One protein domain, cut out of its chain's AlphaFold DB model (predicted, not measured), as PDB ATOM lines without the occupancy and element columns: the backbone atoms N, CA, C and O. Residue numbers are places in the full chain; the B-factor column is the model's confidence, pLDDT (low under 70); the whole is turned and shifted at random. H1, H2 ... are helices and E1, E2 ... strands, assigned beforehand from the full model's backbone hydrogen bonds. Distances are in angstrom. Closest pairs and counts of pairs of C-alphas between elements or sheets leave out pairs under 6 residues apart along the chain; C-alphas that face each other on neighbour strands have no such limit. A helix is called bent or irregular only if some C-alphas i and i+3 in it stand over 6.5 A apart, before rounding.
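What this domain is: This is residues 14 to 103 of the 111 residues of an uncharacterized protein of Micromonospora sp. MW-13 (UniProt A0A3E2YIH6). A small helical body is built round the first arm, H4a, of a long bent helix: H1 crosses this arm on one side, H3 packs alongside it on the other, and H2 meets its later end. The second arm, H4b, turns away from the body, and its residues 97 to 103 stick out free, while a very short strand hairpin, E1 and E2, sits at the side of the body beside the start of H2 and near H3. The printed part has 90 residues with four named helices and two named strands, in the order H1 E1 E2 H2 H3 H4; the two strands form one antiparallel sheet, and the class is mostly helix. The whole is compact, with a radius of gyration of the C-alphas of 12.8 A, and spans 36 by 29 by 22 A.

How they stand to each other: The printed part begins with H1, residues 14 to 25. E1, residues 32 to 34, and E2, residues 45 to 47, form a hairpin of antiparallel neighbours, their directions at 145 degrees. The C-alphas of Val 32 and Pro 47 face each other at 4.2 A. N 33 and O 46 are within hydrogen-bond range at 2.8 A, as are N 46 and O 33 at 2.8 A. H2, residues 48 to 57, follows E2 with no residue between them. The closest C-alphas of E1 and H2 are those of Phe 33 and Leu 48, 6.0 A apart. H1 and H2 are close but not clearly touching, with the C-alphas of Thr 25 and Asp 49 closest at 6.5 A. H3, residues 62 to 78, is apart from H1 and from H2, but it and E1 are near each other, with 7 pairs of C-alphas within 10 A. H4, residues 81 to 103, was assigned as one helix by its hydrogen bonds but is bent: C-alphas 90 and 93 are 6.8 A apart. Its arms, H4a of residues 81 to 90 and H4b of residues 93 to 103, stand at a steep tilt of 48 degrees. H4 is the hub, touching three helices through H4a. H1 and H4a touch at a steep tilt of 63 degrees, opposite ways, the closest C-alphas being those of Phe 21 and Gly 89 at 5.7 A. H2 and H4a touch at a shallow tilt of 16 degrees, the same way, with Arg 52 and Val 90 closest at 5.3 A between C-alphas. H3 touches H4a with residues 72 to 76 alone, and the two form a helical hairpin at a shallow tilt of 20 degrees, opposite ways; the C-alphas of Ala 76 and Trp 83 are closest at 4.6 A. H4b touches no helix; it is close to H2 but not clearly touching, with the C-alphas of Met 56 and Pro 93 closest at 7.3 A. In H1, H2, H3, H4a and H4b every O i to N i+4 pair is within hydrogen-bond range.

Where its parts are: H1 starts at C-alpha 14, (29.973, 41.297, -4.754), and is 16.4 A long from first to last C-alpha. E1 measures 6.6 A and E2 7.1 A. H2 measures 14.3 A. H3 measures 24.4 A and starts at C-alpha 62, (38.010, 30.433, 15.109). H4a measures 14.5 A, and H4b measures 15.2 A and ends at C-alpha 103, (34.986, 52.919, 5.321).

The domain as a whole: The two C-alphas farthest apart are those of Pro 28 and Arg 103, at 38.0 A. The printed part has no cut. The links from E2 to H2, H2 to H3 and H3 to H4 are tight; those from H1 to E1 and E1 to E2 are short, and no link is long. The mean pLDDT of the printed part is 74.3, and 21 residues are under 70, among them residues 21 to 31 and 97 to 100.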
ATOM      1  N   LEU A  14      30.569  41.752  -6.010       65.44
ATOM      2  CA  LEU A  14      29.973  41.297  -4.754       65.44
ATOM      3  C   LEU A  14      28.444  41.146  -4.855       65.44
ATOM      4  O   LEU A  14      27.908  40.089  -4.541       65.44
ATOM      5  N   SER A  15      27.747  42.170  -5.360       67.38
ATOM      6  CA  SER A  15      26.286  42.132  -5.539       67.38
ATOM      7  C   SER A  15      25.836  41.118  -6.599       67.38
ATOM      8  O   SER A  15      24.764  40.529  -6.482       67.38
ATOM      9  N   THR A  16      26.660  40.881  -7.625       75.25
ATOM     10  CA  THR A  16      26.404  39.860  -8.649       75.25
ATOM     11  C   THR A  16      26.577  38.457  -8.075       75.25
ATOM     12  O   THR A  16      25.749  37.590  -8.341       75.25
ATOM     13  N   ALA A  17      27.609  38.237  -7.255       71.12
ATOM     14  CA  ALA A  17      27.792  36.978  -6.539       71.12
ATOM     15  C   ALA A  17      26.639  36.712  -5.559       71.12
ATOM     16  O   ALA A  17      26.176  35.581  -5.463       71.12
ATOM     17  N   GLU A  18      26.125  37.750  -4.893       70.69
ATOM     18  CA  GLU A  18      24.971  37.634  -3.998       70.69
ATOM     19  C   GLU A  18      23.690  37.241  -4.741       70.69
ATOM     20  O   GLU A  18      22.959  36.360  -4.294       70.69
ATOM     21  N   GLN A  19      23.441  37.839  -5.910       70.81
ATOM     22  CA  GLN A  19      22.308  37.449  -6.749       70.81
ATOM     23  C   GLN A  19      22.459  36.029  -7.299       70.81
ATOM     24  O   GLN A  19      21.497  35.269  -7.276       70.81
ATOM     25  N   ALA A  20      23.655  35.641  -7.750       72.06
ATOM     26  CA  ALA A  20      23.915  34.275  -8.203       72.06
ATOM     27  C   ALA A  20      23.723  33.254  -7.070       72.06
ATOM     28  O   ALA A  20      23.138  32.199  -7.293       72.06
ATOM     29  N   PHE A  21      24.157  33.587  -5.852       68.00
ATOM     30  CA  PHE A  21      23.905  32.779  -4.665       68.00
ATOM     31  C   PHE A  21      22.407  32.649  -4.397       68.00
ATOM     32  O   PHE A  21      21.919  31.531  -4.308       68.00
ATOM     33  N   SER A  22      21.668  33.763  -4.365       69.38
ATOM     34  CA  SER A  22      20.218  33.757  -4.135       69.38
ATOM     35  C   SER A  22      19.451  32.952  -5.185       69.38
ATOM     36  O   SER A  22      18.426  32.364  -4.858       69.38
ATOM     37  N   LEU A  23      19.925  32.914  -6.433       68.62
ATOM     38  CA  LEU A  23      19.340  32.082  -7.485       68.62
ATOM     39  C   LEU A  23      19.649  30.589  -7.296       68.62
ATOM     40  O   LEU A  23      18.838  29.760  -7.690       68.62
ATOM     41  N   LEU A  24      20.792  30.246  -6.693       64.94
ATOM     42  CA  LEU A  24      21.200  28.866  -6.398       64.94
ATOM     43  C   LEU A  24      20.595  28.313  -5.101       64.94
ATOM     44  O   LEU A  24      20.476  27.100  -4.957       64.94
ATOM     45  N   THR A  25      20.237  29.175  -4.150       63.84
ATOM     46  CA  THR A  25      19.494  28.791  -2.941       63.84
ATOM     47  C   THR A  25      17.978  28.871  -3.114       63.84
ATOM     48  O   THR A  25      17.257  28.398  -2.238       63.84
ATOM     49  N   CYS A  26      17.482  29.410  -4.232       60.28
ATOM     50  CA  CYS A  26      16.059  29.373  -4.562       60.28
ATOM     51  C   CYS A  26      15.628  27.946  -4.954       60.28
ATOM     52  O   CYS A  26      16.346  27.243  -5.666       60.28
ATOM     53  N   GLU A  27      14.441  27.530  -4.507       47.56
ATOM     54  CA  GLU A  27      13.766  26.294  -4.937       47.56
ATOM     55  C   GLU A  27      13.808  26.146  -6.473       47.56
ATOM     56  O   GLU A  27      13.599  27.138  -7.183       47.56
ATOM     57  N   PRO A  28      14.079  24.940  -7.016       51.28
ATOM     58  CA  PRO A  28      13.734  23.634  -6.436       51.28
ATOM     59  C   PRO A  28      14.926  22.762  -5.984       51.28
ATOM     60  O   PRO A  28      14.760  21.561  -5.779       51.28
ATOM     61  N   ALA A  29      16.144  23.309  -5.891       52.59
ATOM     62  CA  ALA A  29      17.328  22.540  -5.488       52.59
ATOM     63  C   ALA A  29      18.265  23.365  -4.590       52.59
ATOM     64  O   ALA A  29      19.384  23.686  -5.004       52.59
ATOM     65  N   PRO A  30      17.827  23.731  -3.370       63.12
ATOM     66  CA  PRO A  30      18.686  24.442  -2.437       63.12
ATOM     67  C   PRO A  30      19.931  23.599  -2.148       63.12
ATOM     68  O   PRO A  30      19.840  22.427  -1.787       63.12
ATOM     69  N   LEU A  31      21.112  24.194  -2.313       68.88
ATOM     70  CA  LEU A  31      22.371  23.567  -1.912       68.88
ATOM     71  C   LEU A  31      22.359  23.338  -0.400       68.88
ATOM     72  O   LEU A  31      22.433  24.286   0.389       68.88
ATOM     73  N   VAL A  32      22.257  22.070  -0.020       76.88
ATOM     74  CA  VAL A  32      22.254  21.631   1.371       76.88
ATOM     75  C   VAL A  32      23.687  21.353   1.810       76.88
ATOM     76  O   VAL A  32      24.386  20.533   1.213       76.88
ATOM     77  N   PHE A  33      24.123  22.045   2.856       76.75
ATOM     78  CA  PHE A  33      25.383  21.820   3.543       76.75
ATOM     79  C   PHE A  33      25.190  20.849   4.703       76.75
ATOM     80  O   PHE A  33      24.236  20.957   5.473       76.75
ATOM     81  N   ASP A  34      26.103  19.895   4.828       78.06
ATOM     82  CA  ASP A  34      26.134  18.986   5.962       78.06
ATOM     83  C   ASP A  34      26.916  19.628   7.110       78.06
ATOM     84  O   ASP A  34      28.139  19.717   7.043       78.06
ATOM     85  N   ALA A  35      26.214  20.107   8.142       75.31
ATOM     86  CA  ALA A  35      26.834  20.792   9.277       75.31
ATOM     87  C   ALA A  35      27.250  19.841  10.415       75.31
ATOM     88  O   ALA A  35      27.976  20.254  11.317       75.31
ATOM     89  N   ARG A  36      26.867  18.557  10.335       77.62
ATOM     90  CA  ARG A  36      27.217  17.489  11.290       77.62
ATOM     91  C   ARG A  36      28.715  17.386  11.611       77.62
ATOM     92  O   ARG A  36      29.076  17.276  12.781       77.62
ATOM     93  N   PRO A  37      29.625  17.435  10.621       74.88
ATOM     94  CA  PRO A  37      31.054  17.312  10.893       74.88
ATOM     95  C   PRO A  37      31.712  18.604  11.412       74.88
ATOM     96  O   PRO A  37      32.926  18.605  11.611       74.88
ATOM     97  N   VAL A  38      30.976  19.705  11.614       74.69
ATOM     98  CA  VAL A  38      31.536  20.960  12.138       74.69
ATOM     99  C   VAL A  38      31.242  21.094  13.641       74.69
ATOM    100  O   VAL A  38      30.081  21.222  14.036       74.69
ATOM    101  N   PRO A  39      32.268  21.142  14.512       69.69
ATOM    102  CA  PRO A  39      32.062  21.275  15.950       69.69
ATOM    103  C   PRO A  39      31.462  22.646  16.290       69.69
ATOM    104  O   PRO A  39      32.059  23.680  16.003       69.69
ATOM    105  N   GLY A  40      30.287  22.658  16.928       70.44
ATOM    106  CA  GLY A  40      29.576  23.878  17.338       70.44
ATOM    107  C   GLY A  40      28.409  24.281  16.430       70.44
ATOM    108  O   GLY A  40      27.637  25.168  16.801       70.44
ATOM    109  N   LEU A  41      28.233  23.623  15.281       75.75
ATOM    110  CA  LEU A  41      27.016  23.739  14.475       75.75
ATOM    111  C   LEU A  41      25.989  22.664  14.866       75.75
ATOM    112  O   LEU A  41      26.351  21.651  15.466       75.75
ATOM    113  N   PRO A  42      24.692  22.892  14.584       74.31
ATOM    114  CA  PRO A  42      23.678  21.868  14.781       74.31
ATOM    115  C   PRO A  42      24.000  20.639  13.925       74.31
ATOM    116  O   PRO A  42      24.382  20.768  12.764       74.31
ATOM    117  N   ASP A  43      23.802  19.453  14.499       76.88
ATOM    118  CA  ASP A  43      24.068  18.147  13.880       76.88
ATOM    119  C   ASP A  43      22.990  17.798  12.829       76.88
ATOM    120  O   ASP A  43      22.297  16.785  12.902       76.88
ATOM    121  N   THR A  44      22.786  18.696  11.862       76.50
ATOM    122  CA  THR A  44      21.774  18.595  10.809       76.50
ATOM    123  C   THR A  44      22.320  19.084   9.471       76.50
ATOM    124  O   THR A  44      23.228  19.912   9.397       76.50
ATOM    125  N   THR A  45      21.740  18.585   8.386       78.56
ATOM    126  CA  THR A  45      21.950  19.140   7.050       78.56
ATOM    127  C   THR A  45      21.075  20.379   6.885       78.56
ATOM    128  O   THR A  45      19.873  20.302   7.141       78.56
ATOM    129  N   MET A  46      21.646  21.502   6.456       79.25
ATOM    130  CA  MET A  46      20.931  22.773   6.338       79.25
ATOM    131  C   MET A  46      21.250  23.498   5.028       79.25
ATOM    132  O   MET A  46      22.366  23.385   4.520       79.25
ATOM    133  N   PRO A  47      20.300  24.244   4.448       80.00
ATOM    134  CA  PRO A  47      20.565  25.032   3.254       80.00
ATOM    135  C   PRO A  47      21.615  26.117   3.536       80.00
ATOM    136  O   PRO A  47      21.679  26.684   4.628       80.00
ATOM    137  N   LEU A  48      22.424  26.448   2.527       76.25
ATOM    138  CA  LEU A  48      23.465  27.482   2.639       76.25
ATOM    139  C   LEU A  48      22.926  28.859   3.073       76.25
ATOM    140  O   LEU A  48      23.662  29.637   3.680       76.25
ATOM    141  N   ASP A  49      21.662  29.168   2.774       72.62
ATOM    142  CA  ASP A  49      21.002  30.410   3.200       72.62
ATOM    143  C   ASP A  49      20.810  30.476   4.724       72.62
ATOM    144  O   ASP A  49      21.112  31.484   5.372       72.62
ATOM    145  N   GLU A  50      20.404  29.355   5.316       77.12
ATOM    146  CA  GLU A  50      20.243  29.234   6.759       77.12
ATOM    147  C   GLU A  50      21.605  29.246   7.449       77.12
ATOM    148  O   GLU A  50      21.781  29.978   8.418       77.12
ATOM    149  N   LEU A  51      22.610  28.558   6.889       79.12
ATOM    150  CA  LEU A  51      23.989  28.608   7.383       79.12
ATOM    151  C   LEU A  51      24.534  30.043   7.404       79.12
ATOM    152  O   LEU A  51      25.107  30.481   8.402       79.12
ATOM    153  N   ARG A  52      24.333  30.800   6.317       75.94
ATOM    154  CA  ARG A  52      24.724  32.214   6.225       75.94
ATOM    155  C   ARG A  52      24.043  33.043   7.310       75.94
ATOM    156  O   ARG A  52      24.692  33.866   7.956       75.94
ATOM    157  N   THR A  53      22.743  32.843   7.492       77.88
ATOM    158  CA  THR A  53      21.950  33.537   8.510       77.88
ATOM    159  C   THR A  53      22.472  33.208   9.908       77.88
ATOM    160  O   THR A  53      22.701  34.105  10.718       77.88
ATOM    161  N   LEU A  54      22.775  31.940  10.165       80.00
ATOM    162  CA  LEU A  54      23.290  31.468  11.442       80.00
ATOM    163  C   LEU A  54      24.683  32.051  11.751       80.00
ATOM    164  O   LEU A  54      24.902  32.568  12.844       80.00
ATOM    165  N   LEU A  55      25.590  32.076  10.770       76.75
ATOM    166  CA  LEU A  55      26.903  32.730  10.877       76.75
ATOM    167  C   LEU A  55      26.806  34.254  11.076       76.75
ATOM    168  O   LEU A  55      27.714  34.858  11.643       76.75
ATOM    169  N   MET A  56      25.731  34.894  10.602       77.06
ATOM    170  CA  MET A  56      25.485  36.318  10.850       77.06
ATOM    171  C   MET A  56      24.987  36.593  12.272       77.06
ATOM    172  O   MET A  56      25.368  37.607  12.860       77.06
ATOM    173  N   PHE A  57      24.124  35.732  12.817       77.19
ATOM    174  CA  PHE A  57      23.518  35.938  14.135       77.19
ATOM    175  C   PHE A  57      24.363  35.404  15.291       77.19
ATOM    176  O   PHE A  57      24.264  35.929  16.400       77.19
ATOM    177  N   ASN A  58      25.186  34.385  15.049       76.19
ATOM    178  CA  ASN A  58      25.963  33.726  16.085       76.19
ATOM    179  C   ASN A  58      27.465  33.917  15.864       76.19
ATOM    180  O   ASN A  58      27.970  33.858  14.743       76.19
ATOM    181  N   ARG A  59      28.192  34.162  16.954       70.88
ATOM    182  CA  ARG A  59      29.634  34.381  16.909       70.88
ATOM    183  C   ARG A  59      30.338  33.069  17.222       70.88
ATOM    184  O   ARG A  59      30.372  32.647  18.371       70.88
ATOM    185  N   TYR A  60      30.884  32.451  16.186       77.88
ATOM    186  CA  TYR A  60      31.612  31.193  16.287       77.88
ATOM    187  C   TYR A  60      33.079  31.400  16.654       77.88
ATOM    188  O   TYR A  60      33.680  32.419  16.299       77.88
ATOM    189  N   ASP A  61      33.648  30.414  17.346       78.81
ATOM    190  CA  ASP A  61      35.086  30.339  17.574       78.81
ATOM    191  C   ASP A  61      35.845  30.168  16.251       78.81
ATOM    192  O   ASP A  61      35.300  29.734  15.223       78.81
ATOM    193  N   SER A  62      37.127  30.538  16.274       77.56
ATOM    194  CA  SER A  62      38.010  30.433  15.109       77.56
ATOM    195  C   SER A  62      38.091  29.005  14.584       77.56
ATOM    196  O   SER A  62      38.063  28.817  13.373       77.56
ATOM    197  N   ASP A  63      38.114  28.019  15.480       80.69
ATOM    198  CA  ASP A  63      38.281  26.607  15.130       80.69
ATOM    199  C   ASP A  63      37.032  26.050  14.433       80.69
ATOM    200  O   ASP A  63      37.132  25.377  13.408       80.69
ATOM    201  N   THR A  64      35.840  26.411  14.920       80.00
ATOM    202  CA  THR A  64      34.559  26.085  14.272       80.00
ATOM    203  C   THR A  64      34.464  26.704  12.878       80.00
ATOM    204  O   THR A  64      34.009  26.066  11.929       80.00
ATOM    205  N   THR A  65      34.913  27.954  12.745       81.12
ATOM    206  CA  THR A  65      34.894  28.675  11.470       81.12
ATOM    207  C   THR A  65      35.895  28.075  10.479       81.12
ATOM    208  O   THR A  65      35.572  27.935   9.301       81.12
ATOM    209  N   ASP A  66      37.088  27.692  10.937       83.56
ATOM    210  CA  ASP A  66      38.120  27.067  10.103       83.56
ATOM    211  C   ASP A  66      37.663  25.708   9.555       83.56
ATOM    212  O   ASP A  66      37.771  25.454   8.354       83.56
ATOM    213  N   GLU A  67      37.051  24.871  10.399       84.12
ATOM    214  CA  GLU A  67      36.494  23.585   9.971       84.12
ATOM    215  C   GLU A  67      35.385  23.766   8.929       84.12
ATOM    216  O   GLU A  67      35.386  23.101   7.887       84.12
ATOM    217  N   LEU A  68      34.477  24.718   9.168       83.81
ATOM    218  CA  LEU A  68      33.425  25.071   8.220       83.81
ATOM    219  C   LEU A  68      34.008  25.472   6.861       83.81
ATOM    220  O   LEU A  68      33.577  24.953   5.829       83.81
ATOM    221  N   TRP A  69      35.017  26.348   6.838       84.50
ATOM    222  CA  TRP A  69      35.658  26.769   5.590       84.50
ATOM    223  C   TRP A  69      36.386  25.625   4.895       84.50
ATOM    224  O   TRP A  69      36.333  25.524   3.665       84.50
ATOM    225  N   ARG A  70      37.035  24.738   5.655       85.19
ATOM    226  CA  ARG A  70      37.730  23.570   5.110       85.19
ATOM    227  C   ARG A  70      36.764  22.632   4.392       85.19
ATOM    228  O   ARG A  70      37.067  22.167   3.290       85.19
ATOM    229  N   GLN A  71      35.591  22.403   4.969       82.88
ATOM    230  CA  GLN A  71      34.554  21.578   4.355       82.88
ATOM    231  C   GLN A  71      33.921  22.249   3.143       82.88
ATOM    232  O   GLN A  71      33.775  21.607   2.104       82.88
ATOM    233  N   LEU A  72      33.637  23.551   3.216       82.38
ATOM    234  CA  LEU A  72      33.150  24.322   2.071       82.38
ATOM    235  C   LEU A  72      34.127  24.248   0.888       82.38
ATOM    236  O   LEU A  72      33.720  24.012  -0.249       82.38
ATOM    237  N   ALA A  73      35.430  24.391   1.155       83.31
ATOM    238  CA  ALA A  73      36.478  24.282   0.145       83.31
ATOM    239  C   ALA A  73      36.599  22.856  -0.417       83.31
ATOM    240  O   ALA A  73      36.824  22.682  -1.617       83.31
ATOM    241  N   HIS A  74      36.434  21.833   0.424       85.19
ATOM    242  CA  HIS A  74      36.397  20.443  -0.020       85.19
ATOM    243  C   HIS A  74      35.198  20.189  -0.944       85.19
ATOM    244  O   HIS A  74      35.371  19.631  -2.033       85.19
ATOM    245  N   HIS A  75      34.013  20.673  -0.560       80.31
ATOM    246  CA  HIS A  75      32.798  20.558  -1.355       80.31
ATOM    247  C   HIS A  75      32.907  21.306  -2.689       80.31
ATOM    248  O   HIS A  75      32.594  20.741  -3.735       80.31
ATOM    249  N   ALA A  76      33.458  22.521  -2.686       81.06
ATOM    250  CA  ALA A  76      33.723  23.301  -3.895       81.06
ATOM    251  C   ALA A  76      34.639  22.582  -4.899       81.06
ATOM    252  O   ALA A  76      34.459  22.723  -6.108       81.06
ATOM    253  N   ARG A  77      35.600  21.787  -4.415       82.38
ATOM    254  CA  ARG A  77      36.515  21.013  -5.269       82.38
ATOM    255  C   ARG A  77      35.896  19.732  -5.830       82.38
ATOM    256  O   ARG A  77      36.271  19.336  -6.927       82.38
ATOM    257  N   HIS A  78      34.979  19.095  -5.102       82.06
ATOM    258  CA  HIS A  78      34.441  17.777  -5.470       82.06
ATOM    259  C   HIS A  78      33.069  17.834  -6.153       82.06
ATOM    260  O   HIS A  78      32.782  16.999  -7.002       82.06
ATOM    261  N   TRP A  79      32.231  18.814  -5.810       74.56
ATOM    262  CA  TRP A  79      30.817  18.856  -6.207       74.56
ATOM    263  C   TRP A  79      30.499  19.946  -7.243       74.56
ATOM    264  O   TRP A  79      29.356  20.083  -7.673       74.56
ATOM    265  N   GLY A  80      31.510  20.706  -7.680       74.88
ATOM    266  CA  GLY A  80      31.421  21.590  -8.841       74.88
ATOM    267  C   GLY A  80      31.132  23.071  -8.540       74.88
ATOM    268  O   GLY A  80      31.138  23.512  -7.389       74.88
ATOM    269  N   PRO A  81      30.892  23.882  -9.591       74.50
ATOM    270  CA  PRO A  81      30.913  25.349  -9.521       74.50
ATOM    271  C   PRO A  81      29.808  25.964  -8.651       74.50
ATOM    272  O   PRO A  81      29.982  27.067  -8.136       74.50
ATOM    273  N   ALA A  82      28.699  25.257  -8.432       74.38
ATOM    274  CA  ALA A  82      27.605  25.718  -7.577       74.38
ATOM    275  C   ALA A  82      28.055  25.910  -6.113       74.38
ATOM    276  O   ALA A  82      27.692  26.889  -5.465       74.38
ATOM    277  N   TRP A  83      28.945  25.040  -5.629       78.00
ATOM    278  CA  TRP A  83      29.537  25.132  -4.294       78.00
ATOM    279  C   TRP A  83      30.565  26.256  -4.161       78.00
ATOM    280  O   TRP A  83      30.714  26.818  -3.080       78.00
ATOM    281  N   VAL A  84      31.235  26.636  -5.254       78.56
ATOM    282  CA  VAL A  84      32.120  27.813  -5.278       78.56
ATOM    283  C   VAL A  84      31.300  29.085  -5.071       78.56
ATOM    284  O   VAL A  84      31.652  29.912  -4.234       78.56
ATOM    285  N   VAL A  85      30.178  29.228  -5.785       76.00
ATOM    286  CA  VAL A  85      29.263  30.368  -5.602       76.00
ATOM    287  C   VAL A  85      28.641  30.344  -4.204       76.00
ATOM    288  O   VAL A  85      28.568  31.386  -3.556       76.00
ATOM    289  N   GLY A  86      28.290  29.155  -3.703       75.88
ATOM    290  CA  GLY A  86      27.872  28.918  -2.323       75.88
ATOM    291  C   GLY A  86      28.865  29.460  -1.292       75.88
ATOM    292  O   GLY A  86      28.509  30.270  -0.438       75.88
ATOM    293  N   ALA A  87      30.135  29.076  -1.424       79.88
ATOM    294  CA  ALA A  87      31.205  29.503  -0.533       79.88
ATOM    295  C   ALA A  87      31.460  31.011  -0.574       79.88
ATOM    296  O   ALA A  87      31.637  31.645   0.467       79.88
ATOM    297  N   ILE A  88      31.427  31.598  -1.772       77.25
ATOM    298  CA  ILE A  88      31.544  33.046  -1.941       77.25
ATOM    299  C   ILE A  88      30.377  33.743  -1.238       77.25
ATOM    300  O   ILE A  88      30.624  34.670  -0.473       77.25
ATOM    301  N   GLY A  89      29.141  33.267  -1.431       74.56
ATOM    302  CA  GLY A  89      27.928  33.804  -0.805       74.56
ATOM    303  C   GLY A  89      27.977  33.821   0.724       74.56
ATOM    304  O   GLY A  89      27.593  34.815   1.340       74.56
ATOM    305  N   VAL A  90      28.531  32.770   1.333       75.56
ATOM    306  CA  VAL A  90      28.758  32.688   2.787       75.56
ATOM    307  C   VAL A  90      29.829  33.685   3.262       75.56
ATOM    308  O   VAL A  90      29.750  34.179   4.385       75.56
ATOM    309  N   ALA A  91      30.801  34.043   2.415       77.31
ATOM    310  CA  ALA A  91      31.869  34.993   2.747       77.31
ATOM    311  C   ALA A  91      31.466  36.473   2.577       77.31
ATOM    312  O   ALA A  91      32.054  37.346   3.225       77.31
ATOM    313  N   LEU A  92      30.468  36.778   1.733       72.62
ATOM    314  CA  LEU A  92      30.025  38.157   1.451       72.62
ATOM    315  C   LEU A  92      29.699  38.972   2.716       72.62
ATOM    316  O   LEU A  92      30.196  40.092   2.816       72.62
ATOM    317  N   PRO A  93      28.951  38.449   3.713       68.19
ATOM    318  CA  PRO A  93      28.665  39.147   4.967       68.19
ATOM    319  C   PRO A  93      29.912  39.681   5.669       68.19
ATOM    320  O   PRO A  93      29.961  40.843   6.080       68.19
ATOM    321  N   ALA A  94      30.936  38.833   5.782       68.94
ATOM    322  CA  ALA A  94      32.181  39.167   6.453       68.94
ATOM    323  C   ALA A  94      32.956  40.230   5.663       68.94
ATOM    324  O   ALA A  94      33.478  41.177   6.253       68.94
ATOM    325  N   LEU A  95      32.972  40.129   4.330       70.88
ATOM    326  CA  LEU A  95      33.601  41.115   3.449       70.88
ATOM    327  C   LEU A  95      32.890  42.470   3.505       70.88
ATOM    328  O   LEU A  95      33.550  43.493   3.672       70.88
ATOM    329  N   THR A  96      31.558  42.499   3.466       70.88
ATOM    330  CA  THR A  96      30.782  43.737   3.622       70.88
ATOM    331  C   THR A  96      30.998  44.354   5.002       70.88
ATOM    332  O   THR A  96      31.141  45.571   5.117       70.88
ATOM    333  N   HIS A  97      31.091  43.542   6.058       69.31
ATOM    334  CA  HIS A  97      31.400  44.037   7.398       69.31
ATOM    335  C   HIS A  97      32.814  44.640   7.475       69.31
ATOM    336  O   HIS A  97      33.006  45.707   8.064       69.31
ATOM    337  N   LEU A  98      33.803  44.010   6.830       68.50
ATOM    338  CA  LEU A  98      35.166  44.533   6.703       68.50
ATOM    339  C   LEU A  98      35.207  45.840   5.909       68.50
ATOM    340  O   LEU A  98      35.838  46.797   6.356       68.50
ATOM    341  N   GLU A  99      34.507  45.920   4.778       68.56
ATOM    342  CA  GLU A  99      34.386  47.145   3.987       68.56
ATOM    343  C   GLU A  99      33.733  48.273   4.788       68.56
ATOM    344  O   GLU A  99      34.252  49.390   4.807       68.56
ATOM    345  N   CYS A 100      32.637  47.997   5.499       68.19
ATOM    346  CA  CYS A 100      31.990  48.958   6.390       68.19
ATOM    347  C   CYS A 100      32.938  49.426   7.499       68.19
ATOM    348  O   CYS A 100      33.011  50.624   7.773       68.19
ATOM    349  N   ARG A 101      33.718  48.520   8.097       70.31
ATOM    350  CA  ARG A 101      34.720  48.856   9.119       70.31
ATOM    351  C   ARG A 101      35.854  49.714   8.559       70.31
ATOM    352  O   ARG A 101      36.261  50.671   9.209       70.31
ATOM    353  N   LEU A 102      36.337  49.420   7.354       72.31
ATOM    354  CA  LEU A 102      37.384  50.198   6.681       72.31
ATOM    355  C   LEU A 102      36.873  51.571   6.216       72.31
ATOM    356  O   LEU A 102      37.582  52.565   6.338       72.31
ATOM    357  N   ARG A 103      35.629  51.656   5.730       69.75
ATOM    358  CA  ARG A 103      34.986  52.919   5.321       69.75
ATOM    359  C   ARG A 103      34.585  53.789   6.515       69.75
ATOM    360  O   ARG A 103      34.699  55.013   6.435       69.75
TER     361      ARG A 103